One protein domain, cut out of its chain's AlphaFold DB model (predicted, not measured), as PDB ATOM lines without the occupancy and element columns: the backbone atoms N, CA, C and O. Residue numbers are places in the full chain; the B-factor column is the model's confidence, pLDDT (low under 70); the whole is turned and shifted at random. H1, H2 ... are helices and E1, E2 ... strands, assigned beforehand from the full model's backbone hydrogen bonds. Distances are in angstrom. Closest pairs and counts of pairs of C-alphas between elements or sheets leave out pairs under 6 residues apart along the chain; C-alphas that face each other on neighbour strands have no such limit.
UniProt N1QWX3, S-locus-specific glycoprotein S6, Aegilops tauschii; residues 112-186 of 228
ATOM      1  N   HIS A 112      -8.972 107.872  11.140       33.03
ATOM      2  CA  HIS A 112      -7.643 107.308  10.928       33.03
ATOM      3  C   HIS A 112      -7.049 106.816  12.258       33.03
ATOM      4  O   HIS A 112      -6.755 107.607  13.154       33.03
ATOM      5  N   HIS A 113      -6.825 105.506  12.376       36.25
ATOM      6  CA  HIS A 113      -6.092 104.894  13.489       36.25
ATOM      7  C   HIS A 113      -4.676 104.528  13.040       36.25
ATOM      8  O   HIS A 113      -4.330 103.364  12.846       36.25
ATOM      9  N   VAL A 114      -3.828 105.537  12.869       32.94
ATOM     10  CA  VAL A 114      -2.439 105.308  12.467       32.94
ATOM     11  C   VAL A 114      -1.614 104.919  13.695       32.94
ATOM     12  O   VAL A 114      -1.256 105.764  14.511       32.94
ATOM     13  N   VAL A 115      -1.261 103.639  13.818       33.97
ATOM     14  CA  VAL A 115      -0.133 103.217  14.664       33.97
ATOM     15  C   VAL A 115       1.107 103.214  13.780       33.97
ATOM     16  O   VAL A 115       1.451 102.198  13.186       33.97
ATOM     17  N   ALA A 116       1.750 104.374  13.648       29.92
ATOM     18  CA  ALA A 116       3.038 104.468  12.979       29.92
ATOM     19  C   ALA A 116       4.110 103.915  13.924       29.92
ATOM     20  O   ALA A 116       4.415 104.516  14.955       29.92
ATOM     21  N   LEU A 117       4.686 102.763  13.586       29.77
ATOM     22  CA  LEU A 117       5.951 102.361  14.187       29.77
ATOM     23  C   LEU A 117       7.034 103.266  13.588       29.77
ATOM     24  O   LEU A 117       7.289 103.248  12.388       29.77
ATOM     25  N   SER A 118       7.583 104.133  14.440       27.75
ATOM     26  CA  SER A 118       8.620 105.112  14.109       27.75
ATOM     27  C   SER A 118       9.788 104.470  13.365       27.75
ATOM     28  O   SER A 118      10.423 103.574  13.916       27.75
ATOM     29  N   HIS A 119      10.148 104.994  12.188       37.84
ATOM     30  CA  HIS A 119      11.497 104.830  11.652       37.84
ATOM     31  C   HIS A 119      12.013 106.092  10.953       37.84
ATOM     32  O   HIS A 119      11.267 106.882  10.379       37.84
ATOM     33  N   ARG A 120      13.333 106.278  11.076       33.19
ATOM     34  CA  ARG A 120      14.137 107.343  10.458       33.19
ATOM     35  C   ARG A 120      14.060 107.259   8.926       33.19
ATOM     36  O   ARG A 120      13.901 106.149   8.421       33.19
ATOM     37  N   PRO A 121      14.277 108.371   8.195       38.38
ATOM     38  CA  PRO A 121      14.403 108.334   6.741       38.38
ATOM     39  C   PRO A 121      15.463 107.307   6.338       38.38
ATOM     40  O   PRO A 121      16.623 107.378   6.759       38.38
ATOM     41  N   VAL A 122      15.042 106.311   5.565       46.97
ATOM     42  CA  VAL A 122      15.911 105.232   5.101       46.97
ATOM     43  C   VAL A 122      16.654 105.740   3.871       46.97
ATOM     44  O   VAL A 122      16.155 105.656   2.770       46.97
ATOM     45  N   SER A 123      17.881 106.241   4.007       44.88
ATOM     46  CA  SER A 123      18.734 106.589   2.850       44.88
ATOM     47  C   SER A 123      19.303 105.363   2.108       44.88
ATOM     48  O   SER A 123      20.266 105.470   1.349       44.88
ATOM     49  N   ARG A 124      18.743 104.170   2.347       52.19
ATOM     50  CA  ARG A 124      19.206 102.882   1.817       52.19
ATOM     51  C   ARG A 124      18.300 102.418   0.667       52.19
ATOM     52  O   ARG A 124      17.104 102.692   0.706       52.19
ATOM     53  N   PRO A 125      18.836 101.680  -0.326       56.62
ATOM     54  CA  PRO A 125      18.026 101.064  -1.374       56.62
ATOM     55  C   PRO A 125      16.893 100.213  -0.786       56.62
ATOM     56  O   PRO A 125      17.052  99.631   0.292       56.62
ATOM     57  N   LEU A 126      15.774 100.145  -1.516       54.75
ATOM     58  CA  LEU A 126      14.577  99.391  -1.137       54.75
ATOM     59  C   LEU A 126      14.948  97.972  -0.659       54.75
ATOM     60  O   LEU A 126      15.795  97.318  -1.281       54.75
ATOM     61  N   PRO A 127      14.349  97.485   0.441       58.91
ATOM     62  CA  PRO A 127      14.683  96.174   0.976       58.91
ATOM     63  C   PRO A 127      14.387  95.081  -0.060       58.91
ATOM     64  O   PRO A 127      13.305  95.028  -0.634       58.91
ATOM     65  N   LYS A 128      15.352  94.173  -0.279       61.28
ATOM     66  CA  LYS A 128      15.167  92.978  -1.131       61.28
ATOM     67  C   LYS A 128      14.173  91.966  -0.535       61.28
ATOM     68  O   LYS A 128      13.749  91.056  -1.235       61.28
ATOM     69  N   ALA A 129      13.849  92.096   0.752       71.94
ATOM     70  CA  ALA A 129      12.922  91.234   1.477       71.94
ATOM     71  C   ALA A 129      11.578  91.941   1.696       71.94
ATOM     72  O   ALA A 129      11.541  93.159   1.882       71.94
ATOM     73  N   LEU A 130      10.488  91.166   1.708       81.12
ATOM     74  CA  LEU A 130       9.152  91.683   2.005       81.12
ATOM     75  C   LEU A 130       9.098  92.272   3.428       81.12
ATOM     76  O   LEU A 130       9.698  91.692   4.339       81.12
ATOM     77  N   PRO A 131       8.374  93.386   3.648       84.56
ATOM     78  CA  PRO A 131       8.244  93.985   4.971       84.56
ATOM     79  C   PRO A 131       7.568  93.047   5.976       84.56
ATOM     80  O   PRO A 131       6.583  92.380   5.660       84.56
ATOM     81  N   GLU A 132       8.057  93.061   7.212       82.81
ATOM     82  CA  GLU A 132       7.435  92.423   8.372       82.81
ATOM     83  C   GLU A 132       7.669  93.274   9.624       82.81
ATOM     84  O   GLU A 132       8.643  94.027   9.698       82.81
ATOM     85  N   ASN A 133       6.803  93.136  10.628       79.19
ATOM     86  CA  ASN A 133       7.006  93.751  11.934       79.19
ATOM     87  C   ASN A 133       7.694  92.768  12.883       79.19
ATOM     88  O   ASN A 133       7.406  91.568  12.881       79.19
ATOM     89  N   ALA A 134       8.560  93.295  13.746       78.69
ATOM     90  CA  ALA A 134       9.219  92.523  14.787       78.69
ATOM     91  C   ALA A 134       9.142  93.244  16.135       78.69
ATOM     92  O   ALA A 134       9.357  94.452  16.215       78.69
ATOM     93  N   LEU A 135       8.871  92.486  17.196       71.56
ATOM     94  CA  LEU A 135       8.959  92.967  18.569       71.56
ATOM     95  C   LEU A 135      10.311  92.571  19.153       71.56
ATOM     96  O   LEU A 135      10.676  91.393  19.157       71.56
ATOM     97  N   TRP A 136      11.018  93.552  19.695       72.69
ATOM     98  CA  TRP A 136      12.308  93.370  20.347       72.69
ATOM     99  C   TRP A 136      12.203  93.746  21.821       72.69
ATOM    100  O   TRP A 136      11.525  94.707  22.171       72.69
ATOM    101  N   HIS A 137      12.891  92.995  22.673       71.44
ATOM    102  CA  HIS A 137      13.033  93.296  24.095       71.44
ATOM    103  C   HIS A 137      14.452  92.934  24.528       71.44
ATOM    104  O   HIS A 137      14.882  91.799  24.301       71.44
ATOM    105  N   ASP A 138      15.178  93.899  25.096       74.75
ATOM    106  CA  ASP A 138      16.594  93.783  25.484       74.75
ATOM    107  C   ASP A 138      17.498  93.249  24.363       74.75
ATOM    108  O   ASP A 138      18.316  92.353  24.558       74.75
ATOM    109  N   GLY A 139      17.299  93.744  23.137       71.56
ATOM    110  CA  GLY A 139      18.065  93.306  21.963       71.56
ATOM    111  C   GLY A 139      17.717  91.902  21.453       71.56
ATOM    112  O   GLY A 139      18.262  91.469  20.441       71.56
ATOM    113  N   VAL A 140      16.773  91.201  22.087       72.50
ATOM    114  CA  VAL A 140      16.303  89.880  21.658       72.50
ATOM    115  C   VAL A 140      14.994  90.018  20.888       72.50
ATOM    116  O   VAL A 140      14.026  90.590  21.392       72.50
ATOM    117  N   ASN A 141      14.938  89.449  19.682       72.25
ATOM    118  CA  ASN A 141      13.699  89.357  18.913       72.25
ATOM    119  C   ASN A 141      12.738  88.389  19.617       72.25
ATOM    120  O   ASN A 141      13.059  87.215  19.808       72.25
ATOM    121  N   LYS A 142      11.580  88.891  20.043       72.25
ATOM    122  CA  LYS A 142      10.561  88.121  20.767       72.25
ATOM    123  C   LYS A 142       9.450  87.612  19.859       72.25
ATOM    124  O   LYS A 142       8.807  86.623  20.202       72.25
ATOM    125  N   TYR A 143       9.197  88.292  18.745       73.12
ATOM    126  CA  TYR A 143       8.096  87.977  17.845       73.12
ATOM    127  C   TYR A 143       8.316  88.605  16.469       73.12
ATOM    128  O   TYR A 143       8.806  89.729  16.371       73.12
ATOM    129  N   ARG A 144       7.882  87.903  15.420       78.75
ATOM    130  CA  ARG A 144       7.824  88.407  14.045       78.75
ATOM    131  C   ARG A 144       6.444  88.119  13.482       78.75
ATOM    132  O   ARG A 144       5.936  87.014  13.650       78.75
ATOM    133  N   THR A 145       5.862  89.090  12.789       78.44
ATOM    134  CA  THR A 145       4.578  88.900  12.104       78.44
ATOM    135  C   THR A 145       4.705  88.035  10.855       78.44
ATOM    136  O   THR A 145       3.687  87.649  10.293       78.44
ATOM    137  N   GLY A 146       5.923  87.767  10.374       84.00
ATOM    138  CA  GLY A 146       6.144  87.228   9.039       84.00
ATOM    139  C   GLY A 146       5.866  88.271   7.950       84.00
ATOM    140  O   GLY A 146       5.366  89.364   8.246       84.00
ATOM    141  N   PRO A 147       6.189  87.947   6.687       89.12
ATOM    142  CA  PRO A 147       6.104  88.887   5.579       89.12
ATOM    143  C   PRO A 147       4.660  89.304   5.286       89.12
ATOM    144  O   PRO A 147       3.716  88.521   5.442       89.12
ATOM    145  N   TRP A 148       4.514  90.545   4.835       87.56
ATOM    146  CA  TRP A 148       3.285  91.074   4.257       87.56
ATOM    147  C   TRP A 148       2.952  90.355   2.947       87.56
ATOM    148  O   TRP A 148       3.796  90.283   2.052       87.56
ATOM    149  N   ASN A 149       1.724  89.849   2.817       86.44
ATOM    150  CA  ASN A 149       1.274  89.106   1.634       86.44
ATOM    151  C   ASN A 149       0.381  89.916   0.676       86.44
ATOM    152  O   ASN A 149      -0.171  89.353  -0.264       86.44
ATOM    153  N   GLY A 150       0.221  91.220   0.917       84.62
ATOM    154  CA  GLY A 150      -0.704  92.081   0.170       84.62
ATOM    155  C   GLY A 150      -2.039  92.325   0.876       84.62
ATOM    156  O   GLY A 150      -2.697  93.315   0.571       84.62
ATOM    157  N   VAL A 151      -2.414  91.482   1.840       83.31
ATOM    158  CA  VAL A 151      -3.696  91.556   2.566       83.31
ATOM    159  C   VAL A 151      -3.488  91.598   4.079       83.31
ATOM    160  O   VAL A 151      -4.109  92.394   4.782       83.31
ATOM    161  N   HIS A 152      -2.605  90.748   4.593       85.00
ATOM    162  CA  HIS A 152      -2.228  90.685   5.998       85.00
ATOM    163  C   HIS A 152      -0.784  90.183   6.150       85.00
ATOM    164  O   HIS A 152      -0.112  89.810   5.184       85.00
ATOM    165  N   PHE A 153      -0.276  90.171   7.380       87.19
ATOM    166  CA  PHE A 153       0.981  89.488   7.675       87.19
ATOM    167  C   PHE A 153       0.738  87.984   7.841       87.19
ATOM    168  O   PHE A 153      -0.225  87.574   8.493       87.19
ATOM    169  N   ASN A 154       1.605  87.149   7.267       85.25
ATOM    170  CA  ASN A 154       1.397  85.695   7.234       85.25
ATOM    171  C   ASN A 154       1.348  85.026   8.619       85.25
ATOM    172  O   ASN A 154       0.663  84.024   8.789       85.25
ATOM    173  N   GLY A 155       2.048  85.570   9.610       84.88
ATOM    174  CA  GLY A 155       2.039  85.090  10.994       84.88
ATOM    175  C   GLY A 155       0.899  85.653  11.848       84.88
ATOM    176  O   GLY A 155       0.912  85.452  13.056       84.88
ATOM    177  N   VAL A 156      -0.053  86.377  11.246       83.56
ATOM    178  CA  VAL A 156      -1.138  87.099  11.932       83.56
ATOM    179  C   VAL A 156      -2.472  86.768  11.253       83.56
ATOM    180  O   VAL A 156      -3.119  87.633  10.661       83.56
ATOM    181  N   ALA A 157      -2.861  85.491  11.280       78.81
ATOM    182  CA  ALA A 157      -4.047  84.994  10.571       78.81
ATOM    183  C   ALA A 157      -5.340  85.718  10.993       78.81
ATOM    184  O   ALA A 157      -6.232  85.934  10.175       78.81
ATOM    185  N   GLU A 158      -5.406  86.175  12.243       81.69
ATOM    186  CA  GLU A 158      -6.528  86.911  12.819       81.69
ATOM    187  C   GLU A 158      -6.826  88.220  12.073       81.69
ATOM    188  O   GLU A 158      -7.966  88.665  12.070       81.69
ATOM    189  N   MET A 159      -5.850  88.839  11.395       82.88
ATOM    190  CA  MET A 159      -6.106  90.045  10.590       82.88
ATOM    191  C   MET A 159      -7.131  89.795   9.478       82.88
ATOM    192  O   MET A 159      -7.921  90.686   9.175       82.88
ATOM    193  N   ALA A 160      -7.151  88.594   8.892       78.62
ATOM    194  CA  ALA A 160      -8.112  88.249   7.849       78.62
ATOM    195  C   ALA A 160      -9.543  88.139   8.400       78.62
ATOM    196  O   ALA A 160     -10.496  88.525   7.726       78.62
ATOM    197  N   SER A 161      -9.697  87.673   9.643       80.12
ATOM    198  CA  SER A 161     -10.997  87.498  10.303       80.12
ATOM    199  C   SER A 161     -11.742  88.808  10.566       80.12
ATOM    200  O   SER A 161     -12.930  88.771  10.858       80.12
ATOM    201  N   TYR A 162     -11.056  89.949  10.462       79.69
ATOM    202  CA  TYR A 162     -11.600  91.273  10.782       79.69
ATOM    203  C   TYR A 162     -11.447  92.272   9.636       79.69
ATOM    204  O   TYR A 162     -11.476  93.490   9.840       79.69
ATOM    205  N   ALA A 163     -11.264  91.749   8.422       82.38
ATOM    206  CA  ALA A 163     -11.137  92.538   7.206       82.38
ATOM    207  C   ALA A 163     -12.421  93.315   6.865       82.38
ATOM    208  O   ALA A 163     -12.389  94.220   6.033       82.38
ATOM    209  N   ASP A 164     -13.556  92.980   7.482       85.19
ATOM    210  CA  ASP A 164     -14.824  93.702   7.395       85.19
ATOM    211  C   ASP A 164     -14.782  95.032   8.162       85.19
ATOM    212  O   ASP A 164     -15.248  96.035   7.630       85.19
ATOM    213  N   MET A 165     -14.146  95.068   9.335       82.62
ATOM    214  CA  MET A 165     -14.029  96.244  10.206       82.62
ATOM    215  C   MET A 165     -12.774  97.075   9.951       82.62
ATOM    216  O   MET A 165     -12.810  98.299  10.091       82.62
ATOM    217  N   PHE A 166     -11.663  96.434   9.587       83.31
ATOM    218  CA  PHE A 166     -10.375  97.101   9.426       83.31
ATOM    219  C   PHE A 166      -9.740  96.760   8.083       83.31
ATOM    220  O   PHE A 166      -9.676  95.598   7.690       83.31
ATOM    221  N   SER A 167      -9.227  97.774   7.392       82.06
ATOM    222  CA  SER A 167      -8.312  97.583   6.266       82.06
ATOM    223  C   SER A 167      -6.875  97.826   6.714       82.06
ATOM    224  O   SER A 167      -6.616  98.592   7.642       82.06
ATOM    225  N   TYR A 168      -5.935  97.155   6.059       82.81
ATOM    226  CA  TYR A 168      -4.520  97.166   6.407       82.81
ATOM    227  C   TYR A 168      -3.707  97.570   5.185       82.81
ATOM    228  O   TYR A 168      -3.995  97.126   4.076       82.81
ATOM    229  N   GLN A 169      -2.685  98.395   5.388       81.44
ATOM    230  CA  GLN A 169      -1.797  98.821   4.317       81.44
ATOM    231  C   GLN A 169      -0.345  98.817   4.775       81.44
ATOM    232  O   GLN A 169      -0.034  99.182   5.912       81.44
ATOM    233  N   VAL A 170       0.537  98.422   3.860       80.38
ATOM    234  CA  VAL A 170       1.981  98.573   4.000       80.38
ATOM    235  C   VAL A 170       2.473  99.450   2.858       80.38
ATOM    236  O   VAL A 170       2.358  99.076   1.692       80.38
ATOM    237  N   THR A 171       3.025 100.608   3.201       77.31
ATOM    238  CA  THR A 171       3.642 101.531   2.251       77.31
ATOM    239  C   THR A 171       5.139 101.277   2.243       77.31
ATOM    240  O   THR A 171       5.776 101.315   3.292       77.31
ATOM    241  N   VAL A 172       5.702 101.019   1.062       75.88
ATOM    242  CA  VAL A 172       7.148 100.879   0.864       75.88
ATOM    243  C   VAL A 172       7.589 101.908  -0.166       75.88
ATOM    244  O   VAL A 172       7.203 101.845  -1.330       75.88
ATOM    245  N   SER A 173       8.413 102.855   0.262       75.06
ATOM    246  CA  SER A 173       9.031 103.870  -0.579       75.06
ATOM    247  C   SER A 173      10.507 104.047  -0.200       75.06
ATOM    248  O   SER A 173      10.930 103.595   0.867       75.06
ATOM    249  N   PRO A 174      11.322 104.719  -1.033       72.25
ATOM    250  CA  PRO A 174      12.724 104.983  -0.713       72.25
ATOM    251  C   PRO A 174      12.960 105.782   0.576       72.25
ATOM    252  O   PRO A 174      14.097 105.857   1.002       72.25
ATOM    253  N   GLY A 175      11.939 106.391   1.186       68.88
ATOM    254  CA  GLY A 175      12.072 107.122   2.452       68.88
ATOM    255  C   GLY A 175      11.244 106.551   3.602       68.88
ATOM    256  O   GLY A 175      11.437 106.975   4.740       68.88
ATOM    257  N   GLU A 176      10.346 105.604   3.327       66.31
ATOM    258  CA  GLU A 176       9.307 105.188   4.262       66.31
ATOM    259  C   GLU A 176       8.988 103.703   4.103       66.31
ATOM    260  O   GLU A 176       8.701 103.223   3.007       66.31
ATOM    261  N   VAL A 177       8.983 102.984   5.222       68.94
ATOM    262  CA  VAL A 177       8.345 101.672   5.317       68.94
ATOM    263  C   VAL A 177       7.387 101.738   6.490       68.94
ATOM    264  O   VAL A 177       7.818 101.702   7.641       68.94
ATOM    265  N   THR A 178       6.097 101.883   6.206       72.88
ATOM    266  CA  THR A 178       5.065 102.023   7.235       72.88
ATOM    267  C   THR A 178       3.998 100.964   7.085       72.88
ATOM    268  O   THR A 178       3.633 100.548   5.990       72.88
ATOM    269  N   TYR A 179       3.494 100.526   8.229       74.31
ATOM    270  CA  TYR A 179       2.284  99.736   8.338       74.31
ATOM    271  C   TYR A 179       1.224 100.598   9.017       74.31
ATOM    272  O   TYR A 179       1.501 101.240  10.030       74.31
ATOM    273  N   ALA A 180       0.015 100.600   8.472       75.06
ATOM    274  CA  ALA A 180      -1.129 101.284   9.050       75.06
ATOM    275  C   ALA A 180      -2.391 100.434   8.893       75.06
ATOM    276  O   ALA A 180      -2.479  99.568   8.020       75.06
ATOM    277  N   TYR A 181      -3.382 100.703   9.738       76.06
ATOM    278  CA  TYR A 181      -4.723 100.167   9.569       76.06
ATOM    279  C   TYR A 181      -5.744 101.295   9.627       76.06
ATOM    280  O   TYR A 181      -5.543 102.291  10.322       76.06
ATOM    281  N   HIS A 182      -6.849 101.123   8.915       76.81
ATOM    282  CA  HIS A 182      -7.959 102.066   8.905       76.81
ATOM    283  C   HIS A 182      -9.215 101.358   9.379       76.81
ATOM    284  O   HIS A 182      -9.498 100.234   8.965       76.81
ATOM    285  N   ALA A 183      -9.951 102.006  10.275       79.12
ATOM    286  CA  ALA A 183     -11.278 101.555  10.658       79.12
ATOM    287  C   ALA A 183     -12.265 101.939   9.553       79.12
ATOM    288  O   ALA A 183     -12.251 103.075   9.074       79.12
ATOM    289  N   LYS A 184     -13.112 100.999   9.140       83.19
ATOM    290  CA  LYS A 184     -14.208 101.295   8.215       83.19
ATOM    291  C   LYS A 184     -15.332 102.034   8.937       83.19
ATOM    292  O   LYS A 184     -15.409 102.028  10.166       83.19
ATOM    293  N   ALA A 185     -16.219 102.665   8.172       79.94
ATOM    294  CA  ALA A 185     -17.375 103.354   8.731       79.94
ATOM    295  C   ALA A 185     -18.195 102.407   9.630       79.94
ATOM    296  O   ALA A 185     -18.519 101.289   9.237       79.94
ATOM    297  N   GLY A 186     -18.496 102.855  10.851       81.94
ATOM    298  CA  GLY A 186     -19.230 102.070  11.849       81.94
ATOM    299  C   GLY A 186     -18.392 101.056  12.634       81.94
ATOM    300  O   GLY A 186     -18.905 100.477  13.590       81.94
TER     301      GLY A 186
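AT A GLANCE: This is residues 112 to 186 of the 228 residues of the protein "S-locus-specific glycoprotein S6" of Aegilops tauschii (UniProt N1QWX3). What shape is this? Two separate hairpins, long E3-E4 and small E1-E2, are joined by loops, with short helix H1 near E3. What is printed? The 75 residues, mostly strand by class but with under half in named elements, run E1, E2, H1, E3, E4, each two-stranded sheet antiparallel. They are only just compact, close to loose: radius of gyration of the C-alphas 13.4 A, spans 38 by 26 by 22 A.

HOW THE PARTS SIT: What pairs first? Residues 112 to 113 pair antiparallel with 181 to 182 of E4, residues 176 to 183. And the hairpins? E1, residues 134 to 137, and E2, residues 140 to 144, form one at 153 degrees; N 135 and O 143 are within hydrogen-bond range, 2.9 A. E3, residues 166 to 173, and E4 form the other at 166 degrees; N 169 and O 180 are within hydrogen-bond range, 2.9 A. E1 and E3 are apart. And the helix? H1, residues 157 to 162, has 0 of 2 O i to N i+4 but 3 of 3 O i to N i+3 pairs within range.

IN THESE COORDINATES: Where does E1 begin? C-alpha 134 is at (9.219, 92.523, 14.787). Where does E4 end? C-alpha 183 is at (-11.278, 101.555, 10.658); E3 spans 22.9 A and E4 21.9 A.

THE WHOLE: Is it cut? The printed part has no cut; E2 to H1 is a long link. Where is confidence low? Residues 112 to 128 and 175 to 177 have pLDDT under 70.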